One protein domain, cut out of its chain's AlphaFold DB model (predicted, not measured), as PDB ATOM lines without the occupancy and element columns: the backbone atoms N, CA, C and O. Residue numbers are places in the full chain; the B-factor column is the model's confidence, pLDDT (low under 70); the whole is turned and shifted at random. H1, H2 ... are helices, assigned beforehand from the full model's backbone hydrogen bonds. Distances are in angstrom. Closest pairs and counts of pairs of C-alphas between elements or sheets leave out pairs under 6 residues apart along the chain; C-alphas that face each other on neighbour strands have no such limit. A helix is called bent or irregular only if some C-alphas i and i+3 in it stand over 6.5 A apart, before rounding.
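What this domain is: This is residues 49 to 113 of the 165 residues of the protein "Putative DMT superfamily transporter inner membrane protein" of Bacteroidetes bacterium ADurb.Bin397 (UniProt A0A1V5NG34). Picture a long, narrow, open frame: two long bent helices, H1 and H3, make its two sides, the short helix H2 bridges them at one end, and at the other end H1a meets H3b. Between these ends the frame is hollow, with H1b and H3a apart; H3 runs nearly straight, while H1 turns more clearly at its bend. The printed part has 65 residues with three named helices, in the order H1, H2, H3, and no named strand; the class is all helix. The whole is loose, with a radius of gyration of the C-alphas of 15.3 A, and a rod in outline, spanning 50 by 22 by 14 A.

Where its parts are: Find C-alpha 49 at (192.098, 125.150, 226.397), where H1, residues 49 to 70, begins. By its hydrogen bonds H1 was assigned as one helix, but it is bent: C-alphas 59 and 62 are 6.6 A apart. Its arm H1a, residues 49 to 59, is 15.6 A long, and H1b, residues 62 to 70, is 12.8 A long. Next comes H2, residues 73 to 79, 10.1 A long. Then look at C-alpha 83 at (170.429, 141.767, 245.989), where H3, residues 83 to 111, begins. It too was assigned as one helix by its hydrogen bonds but is bent, with C-alphas 97 and 100 6.7 A apart. H3a, residues 83 to 97, is 19.9 A long; H3b, residues 100 to 111, is 16.8 A long and ends with C-alpha 111 at (200.035, 119.012, 230.484).

How they stand to each other: Start at Ser 49: H1a touches H3b, and of H3b residues 102 to 107 alone touch it. Their closest C-alphas, those of Ser 49 and Lys 107, are 5.4 A apart, and the two arms run opposite ways at a steep tilt of 45 degrees. H1a and H1b stand at 37 degrees, a tilt only just steep. H1b touches no helix and meets H2 only through their link. H2 and H3a only just touch, with 3 pairs of C-alphas within 8 A, and only at the corner; the closest C-alphas are those of Leu 77 and Ala 83, 5.2 A apart. They run opposite ways at a steep tilt of 43 degrees. H3a and H3b are near each other, at a shallow tilt of 11 degrees. In H1a, H1b, H2 and H3a every O i to N i+4 pair is within hydrogen-bond range; in H3b 7 of 8 are.

The domain as a whole: The two C-alphas farthest apart are those of Ser 79 and Ser 113, at 50.1 A. Residues 58 to 72, of which 58 to 70 belong to H1, and residues 88 to 97 of H3 stand free. The printed part has no cut, and the links H1 to H2 and H2 to H3 are tight. The mean pLDDT of the printed part is 83.3; look for values under 70 at residue 49 and residues 110 to 113.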
ATOM      1  N   SER A  49     192.988 125.369 225.231       69.81
ATOM      2  CA  SER A  49     192.098 125.150 226.397       69.81
ATOM      3  C   SER A  49     191.126 126.299 226.668       69.81
ATOM      4  O   SER A  49     190.010 126.038 227.102       69.81
ATOM      5  N   ILE A  50     191.527 127.532 226.342       72.00
ATOM      6  CA  ILE A  50     190.685 128.731 226.435       72.00
ATOM      7  C   ILE A  50     189.452 128.654 225.522       72.00
ATOM      8  O   ILE A  50     188.376 129.095 225.911       72.00
ATOM      9  N   LEU A  51     189.587 128.050 224.331       76.31
ATOM     10  CA  LEU A  51     188.481 127.894 223.386       76.31
ATOM     11  C   LEU A  51     187.488 126.856 223.899       76.31
ATOM     12  O   LEU A  51     186.293 127.092 223.839       76.31
ATOM     13  N   ILE A  52     187.965 125.750 224.476       76.88
ATOM     14  CA  ILE A  52     187.098 124.689 225.013       76.88
ATOM     15  C   ILE A  52     186.221 125.223 226.149       76.88
ATOM     16  O   ILE A  52     185.004 125.059 226.130       76.88
ATOM     17  N   SER A  53     186.834 125.885 227.134       78.19
ATOM     18  CA  SER A  53     186.104 126.477 228.257       78.19
ATOM     19  C   SER A  53     185.207 127.630 227.812       78.19
ATOM     20  O   SER A  53     184.075 127.729 228.274       78.19
ATOM     21  N   GLY A  54     185.690 128.473 226.892       82.00
ATOM     22  CA  GLY A  54     184.932 129.594 226.345       82.00
ATOM     23  C   GLY A  54     183.689 129.135 225.586       82.00
ATOM     24  O   GLY A  54     182.604 129.628 225.866       82.00
ATOM     25  N   PHE A  55     183.815 128.140 224.701       83.56
ATOM     26  CA  PHE A  55     182.676 127.552 223.990       83.56
ATOM     27  C   PHE A  55     181.689 126.872 224.940       83.56
ATOM     28  O   PHE A  55     180.486 127.028 224.762       83.56
ATOM     29  N   ALA A  56     182.165 126.162 225.968       83.06
ATOM     30  CA  ALA A  56     181.286 125.538 226.956       83.06
ATOM     31  C   ALA A  56     180.443 126.580 227.714       83.06
ATOM     32  O   ALA A  56     179.222 126.448 227.794       83.06
ATOM     33  N   LEU A  57     181.078 127.649 228.210       83.75
ATOM     34  CA  LEU A  57     180.393 128.770 228.865       83.75
ATOM     35  C   LEU A  57     179.475 129.529 227.901       83.75
ATOM     36  O   LEU A  57     178.385 129.933 228.291       83.75
ATOM     37  N   PHE A  58     179.880 129.690 226.642       87.62
ATOM     38  CA  PHE A  58     179.089 130.377 225.624       87.62
ATOM     39  C   PHE A  58     177.842 129.590 225.212       87.62
ATOM     40  O   PHE A  58     176.802 130.191 224.985       87.62
ATOM     41  N   ILE A  59     177.913 128.259 225.140       88.25
ATOM     42  CA  ILE A  59     176.750 127.414 224.830       88.25
ATOM     43  C   ILE A  59     175.788 127.358 226.020       88.25
ATOM     44  O   ILE A  59     174.575 127.414 225.831       88.25
ATOM     45  N   VAL A  60     176.311 127.261 227.245       86.88
ATOM     46  CA  VAL A  60     175.489 127.199 228.464       86.88
ATOM     47  C   VAL A  60     174.913 128.569 228.846       86.88
ATOM     48  O   VAL A  60     173.822 128.638 229.406       86.88
ATOM     49  N   GLY A  61     175.594 129.670 228.529       87.25
ATOM     50  CA  GLY A  61     175.195 131.027 228.916       87.25
ATOM     51  C   GLY A  61     173.772 131.420 228.488       87.25
ATOM     52  O   GLY A  61     172.963 131.731 229.362       87.25
ATOM     53  N   PRO A  62     173.422 131.384 227.188       88.81
ATOM     54  CA  PRO A  62     172.104 131.767 226.687       88.81
ATOM     55  C   PRO A  62     170.926 130.989 227.298       88.81
ATOM     56  O   PRO A  62     170.012 131.647 227.796       88.81
ATOM     57  N   PRO A  63     170.905 129.637 227.334       89.94
ATOM     58  CA  PRO A  63     169.770 128.913 227.907       89.94
ATOM     59  C   PRO A  63     169.617 129.181 229.408       89.94
ATOM     60  O   PRO A  63     168.501 129.377 229.886       89.94
ATOM     61  N   THR A  64     170.729 129.269 230.144       86.62
ATOM     62  CA  THR A  64     170.701 129.564 231.585       86.62
ATOM     63  C   THR A  64     170.262 131.004 231.855       86.62
ATOM     64  O   THR A  64     169.517 131.255 232.798       86.62
ATOM     65  N   GLY A  65     170.671 131.951 231.005       86.50
ATOM     66  CA  GLY A  65     170.245 133.347 231.081       86.50
ATOM     67  C   GLY A  65     168.750 133.509 230.820       86.50
ATOM     68  O   GLY A  65     168.075 134.185 231.588       86.50
ATOM     69  N   ILE A  66     168.208 132.837 229.799       88.38
ATOM     70  CA  ILE A  66     166.761 132.833 229.524       88.38
ATOM     71  C   ILE A  66     166.000 132.254 230.721       88.38
ATOM     72  O   ILE A  66     165.052 132.873 231.199       88.38
ATOM     73  N   TYR A  67     166.448 131.113 231.251       88.31
ATOM     74  CA  TYR A  67     165.830 130.486 232.419       88.31
ATOM     75  C   TYR A  67     165.844 131.400 233.658       88.31
ATOM     76  O   TYR A  67     164.849 131.483 234.381       88.31
ATOM     77  N   LEU A  68     166.919 132.164 233.867       86.31
ATOM     78  CA  LEU A  68     167.029 133.109 234.979       86.31
ATOM     79  C   LEU A  68     165.926 134.181 234.953       86.31
ATOM     80  O   LEU A  68     165.367 134.504 235.999       86.31
ATOM     81  N   PHE A  69     165.565 134.693 233.773       83.62
ATOM     82  CA  PHE A  69     164.485 135.679 233.632       83.62
ATOM     83  C   PHE A  69     163.082 135.082 233.791       83.62
ATOM     84  O   PHE A  69     162.138 135.827 234.037       83.62
ATOM     85  N   THR A  70     162.941 133.758 233.680       84.62
ATOM     86  CA  THR A  70     161.679 133.058 233.981       84.62
ATOM     87  C   THR A  70     161.479 132.789 235.476       84.62
ATOM     88  O   THR A  70     160.393 132.395 235.885       84.62
ATOM     89  N   THR A  71     162.513 133.008 236.292       85.25
ATOM     90  CA  THR A  71     162.482 132.854 237.756       85.25
ATOM     91  C   THR A  71     162.142 134.187 238.440       85.25
ATOM     92  O   THR A  71     162.234 135.252 237.828       85.25
ATOM     93  N   ASP A  72     161.855 134.160 239.746       83.81
ATOM     94  CA  ASP A  72     161.631 135.327 240.624       83.81
ATOM     95  C   ASP A  72     162.845 136.271 240.786       83.81
ATOM     96  O   ASP A  72     162.901 137.109 241.689       83.81
ATOM     97  N   PHE A  73     163.825 136.186 239.890       82.75
ATOM     98  CA  PHE A  73     165.042 136.979 239.900       82.75
ATOM     99  C   PHE A  73     164.756 138.488 239.873       82.75
ATOM    100  O   PHE A  73     165.245 139.217 240.731       82.75
ATOM    101  N   ILE A  74     163.927 138.970 238.937       81.94
ATOM    102  CA  ILE A  74     163.615 140.405 238.799       81.94
ATOM    103  C   ILE A  74     162.888 140.981 240.036       81.94
ATOM    104  O   ILE A  74     163.287 142.054 240.502       81.94
ATOM    105  N   PRO A  75     161.868 140.307 240.609       83.31
ATOM    106  CA  PRO A  75     161.259 140.709 241.880       83.31
ATOM    107  C   PRO A  75     162.247 140.794 243.053       83.31
ATOM    108  O   PRO A  75     162.229 141.769 243.808       83.31
ATOM    109  N   ILE A  76     163.134 139.808 243.204       83.31
ATOM    110  CA  ILE A  76     164.121 139.761 244.297       83.31
ATOM    111  C   ILE A  76     165.162 140.871 244.134       83.31
ATOM    112  O   ILE A  76     165.539 141.525 245.105       83.31
ATOM    113  N   LEU A  77     165.570 141.141 242.892       82.88
ATOM    114  CA  LEU A  77     166.555 142.165 242.566       82.88
ATOM    115  C   LEU A  77     166.088 143.584 242.917       82.88
ATOM    116  O   LEU A  77     166.907 144.432 243.262       82.88
ATOM    117  N   LYS A  78     164.777 143.842 242.819       81.31
ATOM    118  CA  LYS A  78     164.166 145.145 243.125       81.31
ATOM    119  C   LYS A  78     163.733 145.287 244.582       81.31
ATOM    120  O   LYS A  78     163.753 146.393 245.105       81.31
ATOM    121  N   SER A  79     163.295 144.198 245.211       83.06
ATOM    122  CA  SER A  79     162.749 144.233 246.573       83.06
ATOM    123  C   SER A  79     163.828 144.201 247.653       83.06
ATOM    124  O   SER A  79     163.621 144.754 248.730       83.06
ATOM    125  N   ASN A  80     164.978 143.578 247.380       84.44
ATOM    126  CA  ASN A  80     166.020 143.382 248.377       84.44
ATOM    127  C   ASN A  80     167.189 144.364 248.176       84.44
ATOM    128  O   ASN A  80     167.888 144.276 247.164       84.44
ATOM    129  N   PRO A  81     167.488 145.248 249.147       82.62
ATOM    130  CA  PRO A  81     168.582 146.215 249.022       82.62
ATOM    131  C   PRO A  81     169.968 145.554 248.920       82.62
ATOM    132  O   PRO A  81     170.889 146.131 248.349       82.62
ATOM    133  N   HIS A  82     170.117 144.314 249.402       86.94
ATOM    134  CA  HIS A  82     171.359 143.541 249.292       86.94
ATOM    135  C   HIS A  82     171.473 142.709 248.004       86.94
ATOM    136  O   HIS A  82     172.536 142.149 247.742       86.94
ATOM    137  N   ALA A  83     170.427 142.635 247.171       86.50
ATOM    138  CA  ALA A  83     170.429 141.767 245.989       86.50
ATOM    139  C   ALA A  83     171.528 142.140 244.978       86.50
ATOM    140  O   ALA A  83     172.141 141.256 244.380       86.50
ATOM    141  N   MET A  84     171.830 143.435 244.835       86.12
ATOM    142  CA  MET A  84     172.941 143.921 244.003       86.12
ATOM    143  C   MET A  84     174.309 143.446 244.505       86.12
ATOM    144  O   MET A  84     175.142 143.016 243.708       86.12
ATOM    145  N   ALA A  85     174.538 143.481 245.821       89.44
ATOM    146  CA  ALA A  85     175.793 143.025 246.416       89.44
ATOM    147  C   ALA A  85     175.963 141.506 246.257       89.44
ATOM    148  O   ALA A  85     177.020 141.045 245.828       89.44
ATOM    149  N   SER A  86     174.898 140.736 246.503       89.12
ATOM    150  CA  SER A  86     174.882 139.286 246.285       89.12
ATOM    151  C   SER A  86     175.163 138.919 244.829       89.12
ATOM    152  O   SER A  86     175.946 138.008 244.565       89.12
ATOM    153  N   LEU A  87     174.592 139.659 243.874       89.44
ATOM    154  CA  LEU A  87     174.888 139.469 242.456       89.44
ATOM    155  C   LEU A  87     176.365 139.752 242.145       89.44
ATOM    156  O   LEU A  87     176.988 138.986 241.415       89.44
ATOM    157  N   GLY A  88     176.948 140.786 242.755       91.12
ATOM    158  CA  GLY A  88     178.384 141.060 242.682       91.12
ATOM    159  C   GLY A  88     179.240 139.885 243.164       91.12
ATOM    160  O   GLY A  88     180.155 139.464 242.457       91.12
ATOM    161  N   TYR A  89     178.911 139.289 244.315       91.06
ATOM    162  CA  TYR A  89     179.621 138.106 244.819       91.06
ATOM    163  C   TYR A  89     179.483 136.894 243.894       91.06
ATOM    164  O   TYR A  89     180.471 136.201 243.649       91.06
ATOM    165  N   VAL A  90     178.297 136.664 243.322       91.19
ATOM    166  CA  VAL A  90     178.081 135.591 242.338       91.19
ATOM    167  C   VAL A  90     178.909 135.825 241.075       91.19
ATOM    168  O   VAL A  90     179.507 134.881 240.567       91.19
ATOM    169  N   VAL A  91     179.007 137.065 240.587       91.44
ATOM    170  CA  VAL A  91     179.845 137.408 239.424       91.44
ATOM    171  C   VAL A  91     181.325 137.167 239.723       91.44
ATOM    172  O   VAL A  91     182.018 136.553 238.912       91.44
ATOM    173  N   ILE A  92     181.811 137.591 240.893       93.62
ATOM    174  CA  ILE A  92     183.196 137.343 241.319       93.62
ATOM    175  C   ILE A  92     183.461 135.834 241.385       93.62
ATOM    176  O   ILE A  92     184.450 135.358 240.828       93.62
ATOM    177  N   LEU A  93     182.558 135.061 241.990       91.00
ATOM    178  CA  LEU A  93     182.675 133.606 242.056       91.00
ATOM    179  C   LEU A  93     182.635 132.962 240.662       91.00
ATOM    180  O   LEU A  93     183.426 132.069 240.373       91.00
ATOM    181  N   ALA A  94     181.764 133.427 239.768       88.88
ATOM    182  CA  ALA A  94     181.662 132.907 238.409       88.88
ATOM    183  C   ALA A  94     182.936 133.176 237.593       88.88
ATOM    184  O   ALA A  94     183.385 132.306 236.849       88.88
ATOM    185  N   LEU A  95     183.555 134.347 237.750       89.75
ATOM    186  CA  LEU A  95     184.796 134.689 237.057       89.75
ATOM    187  C   LEU A  95     185.993 133.935 237.643       89.75
ATOM    188  O   LEU A  95     186.678 133.208 236.924       89.75
ATOM    189  N   PHE A  96     186.233 134.081 238.946       90.31
ATOM    190  CA  PHE A  96     187.421 133.538 239.601       90.31
ATOM    191  C   PHE A  96     187.276 132.057 239.946       90.31
ATOM    192  O   PHE A  96     188.163 131.265 239.638       90.31
ATOM    193  N   GLY A  97     186.152 131.672 240.546       84.44
ATOM    194  CA  GLY A  97     185.889 130.305 240.987       84.44
ATOM    195  C   GLY A  97     185.588 129.343 239.841       84.44
ATOM    196  O   GLY A  97     186.034 128.198 239.890       84.44
ATOM    197  N   THR A  98     184.907 129.808 238.789       86.50
ATOM    198  CA  THR A  98     184.456 128.945 237.684       86.50
ATOM    199  C   THR A  98     185.249 129.176 236.402       86.50
ATOM    200  O   THR A  98     185.959 128.277 235.962       86.50
ATOM    201  N   ALA A  99     185.168 130.355 235.780       85.75
ATOM    202  CA  ALA A  99     185.730 130.574 234.446       85.75
ATOM    203  C   ALA A  99     187.260 130.426 234.423       85.75
ATOM    204  O   ALA A  99     187.792 129.636 233.640       85.75
ATOM    205  N   ILE A 100     187.970 131.126 235.315       86.81
ATOM    206  CA  ILE A 100     189.434 131.055 235.409       86.81
ATOM    207  C   ILE A 100     189.878 129.649 235.833       86.81
ATOM    208  O   ILE A 100     190.740 129.056 235.179       86.81
ATOM    209  N   SER A 101     189.254 129.075 236.865       86.38
ATOM    210  CA  SER A 101     189.558 127.716 237.329       86.38
ATOM    211  C   SER A 101     189.373 126.663 236.240       86.38
ATOM    212  O   SER A 101     190.246 125.817 236.077       86.38
ATOM    213  N   ILE A 102     188.292 126.716 235.452       81.75
ATOM    214  CA  ILE A 102     188.049 125.767 234.354       81.75
ATOM    215  C   ILE A 102     189.104 125.925 233.256       81.75
ATOM    216  O   ILE A 102     189.587 124.925 232.728       81.75
ATOM    217  N   VAL A 103     189.504 127.154 232.913       82.62
ATOM    218  CA  VAL A 103     190.582 127.392 231.938       82.62
ATOM    219  C   VAL A 103     191.890 126.773 232.426       82.62
ATOM    220  O   VAL A 103     192.550 126.050 231.674       82.62
ATOM    221  N   ILE A 104     192.256 127.034 233.685       82.69
ATOM    222  CA  ILE A 104     193.465 126.494 234.312       82.69
ATOM    223  C   ILE A 104     193.382 124.969 234.379       82.69
ATOM    224  O   ILE A 104     194.319 124.300 233.960       82.69
ATOM    225  N   PHE A 105     192.252 124.406 234.803       78.75
ATOM    226  CA  PHE A 105     192.011 122.967 234.882       78.75
ATOM    227  C   PHE A 105     192.108 122.287 233.511       78.75
ATOM    228  O   PHE A 105     192.822 121.300 233.359       78.75
ATOM    229  N   ASN A 106     191.483 122.856 232.477       77.56
ATOM    230  CA  ASN A 106     191.567 122.351 231.106       77.56
ATOM    231  C   ASN A 106     192.975 122.482 230.523       77.56
ATOM    232  O   ASN A 106     193.368 121.696 229.661       77.56
ATOM    233  N   LYS A 107     193.740 123.504 230.923       76.88
ATOM    234  CA  LYS A 107     195.154 123.624 230.554       76.88
ATOM    235  C   LYS A 107     195.963 122.545 231.261       76.88
ATOM    236  O   LYS A 107     196.693 121.824 230.596       76.88
ATOM    237  N   LEU A 108     195.758 122.379 232.565       73.75
ATOM    238  CA  LEU A 108     196.410 121.366 233.382       73.75
ATOM    239  C   LEU A 108     196.147 119.969 232.837       73.75
ATOM    240  O   LEU A 108     197.118 119.284 232.586       73.75
ATOM    241  N   ILE A 109     194.909 119.561 232.539       71.06
ATOM    242  CA  ILE A 109     194.608 118.222 231.984       71.06
ATOM    243  C   ILE A 109     195.470 117.880 230.758       71.06
ATOM    244  O   ILE A 109     195.842 116.720 230.587       71.06
ATOM    245  N   LYS A 110     195.811 118.867 229.925       68.50
ATOM    246  CA  LYS A 110     196.629 118.648 228.721       68.50
ATOM    247  C   LYS A 110     198.112 118.465 229.008       68.50
ATOM    248  O   LYS A 110     198.773 117.753 228.268       68.50
ATOM    249  N   VAL A 111     198.622 119.092 230.065       69.31
ATOM    250  CA  VAL A 111     200.035 119.012 230.484       69.31
ATOM    251  C   VAL A 111     200.251 118.108 231.707       69.31
ATOM    252  O   VAL A 111     201.380 117.922 232.150       69.31
ATOM    253  N   SER A 112     199.182 117.555 232.276       62.03
ATOM    254  CA  SER A 112     199.182 116.901 233.585       62.03
ATOM    255  C   SER A 112     199.481 115.409 233.489       62.03
ATOM    256  O   SER A 112     198.861 114.664 232.726       62.03
ATOM    257  N   SER A 113     200.397 114.968 234.351       63.03
ATOM    258  CA  SER A 113     200.610 113.567 234.697       63.03
ATOM    259  C   SER A 113     199.593 113.113 235.756       63.03
ATOM    260  O   SER A 113     199.005 113.921 236.477       63.03
TER     261      SER A 113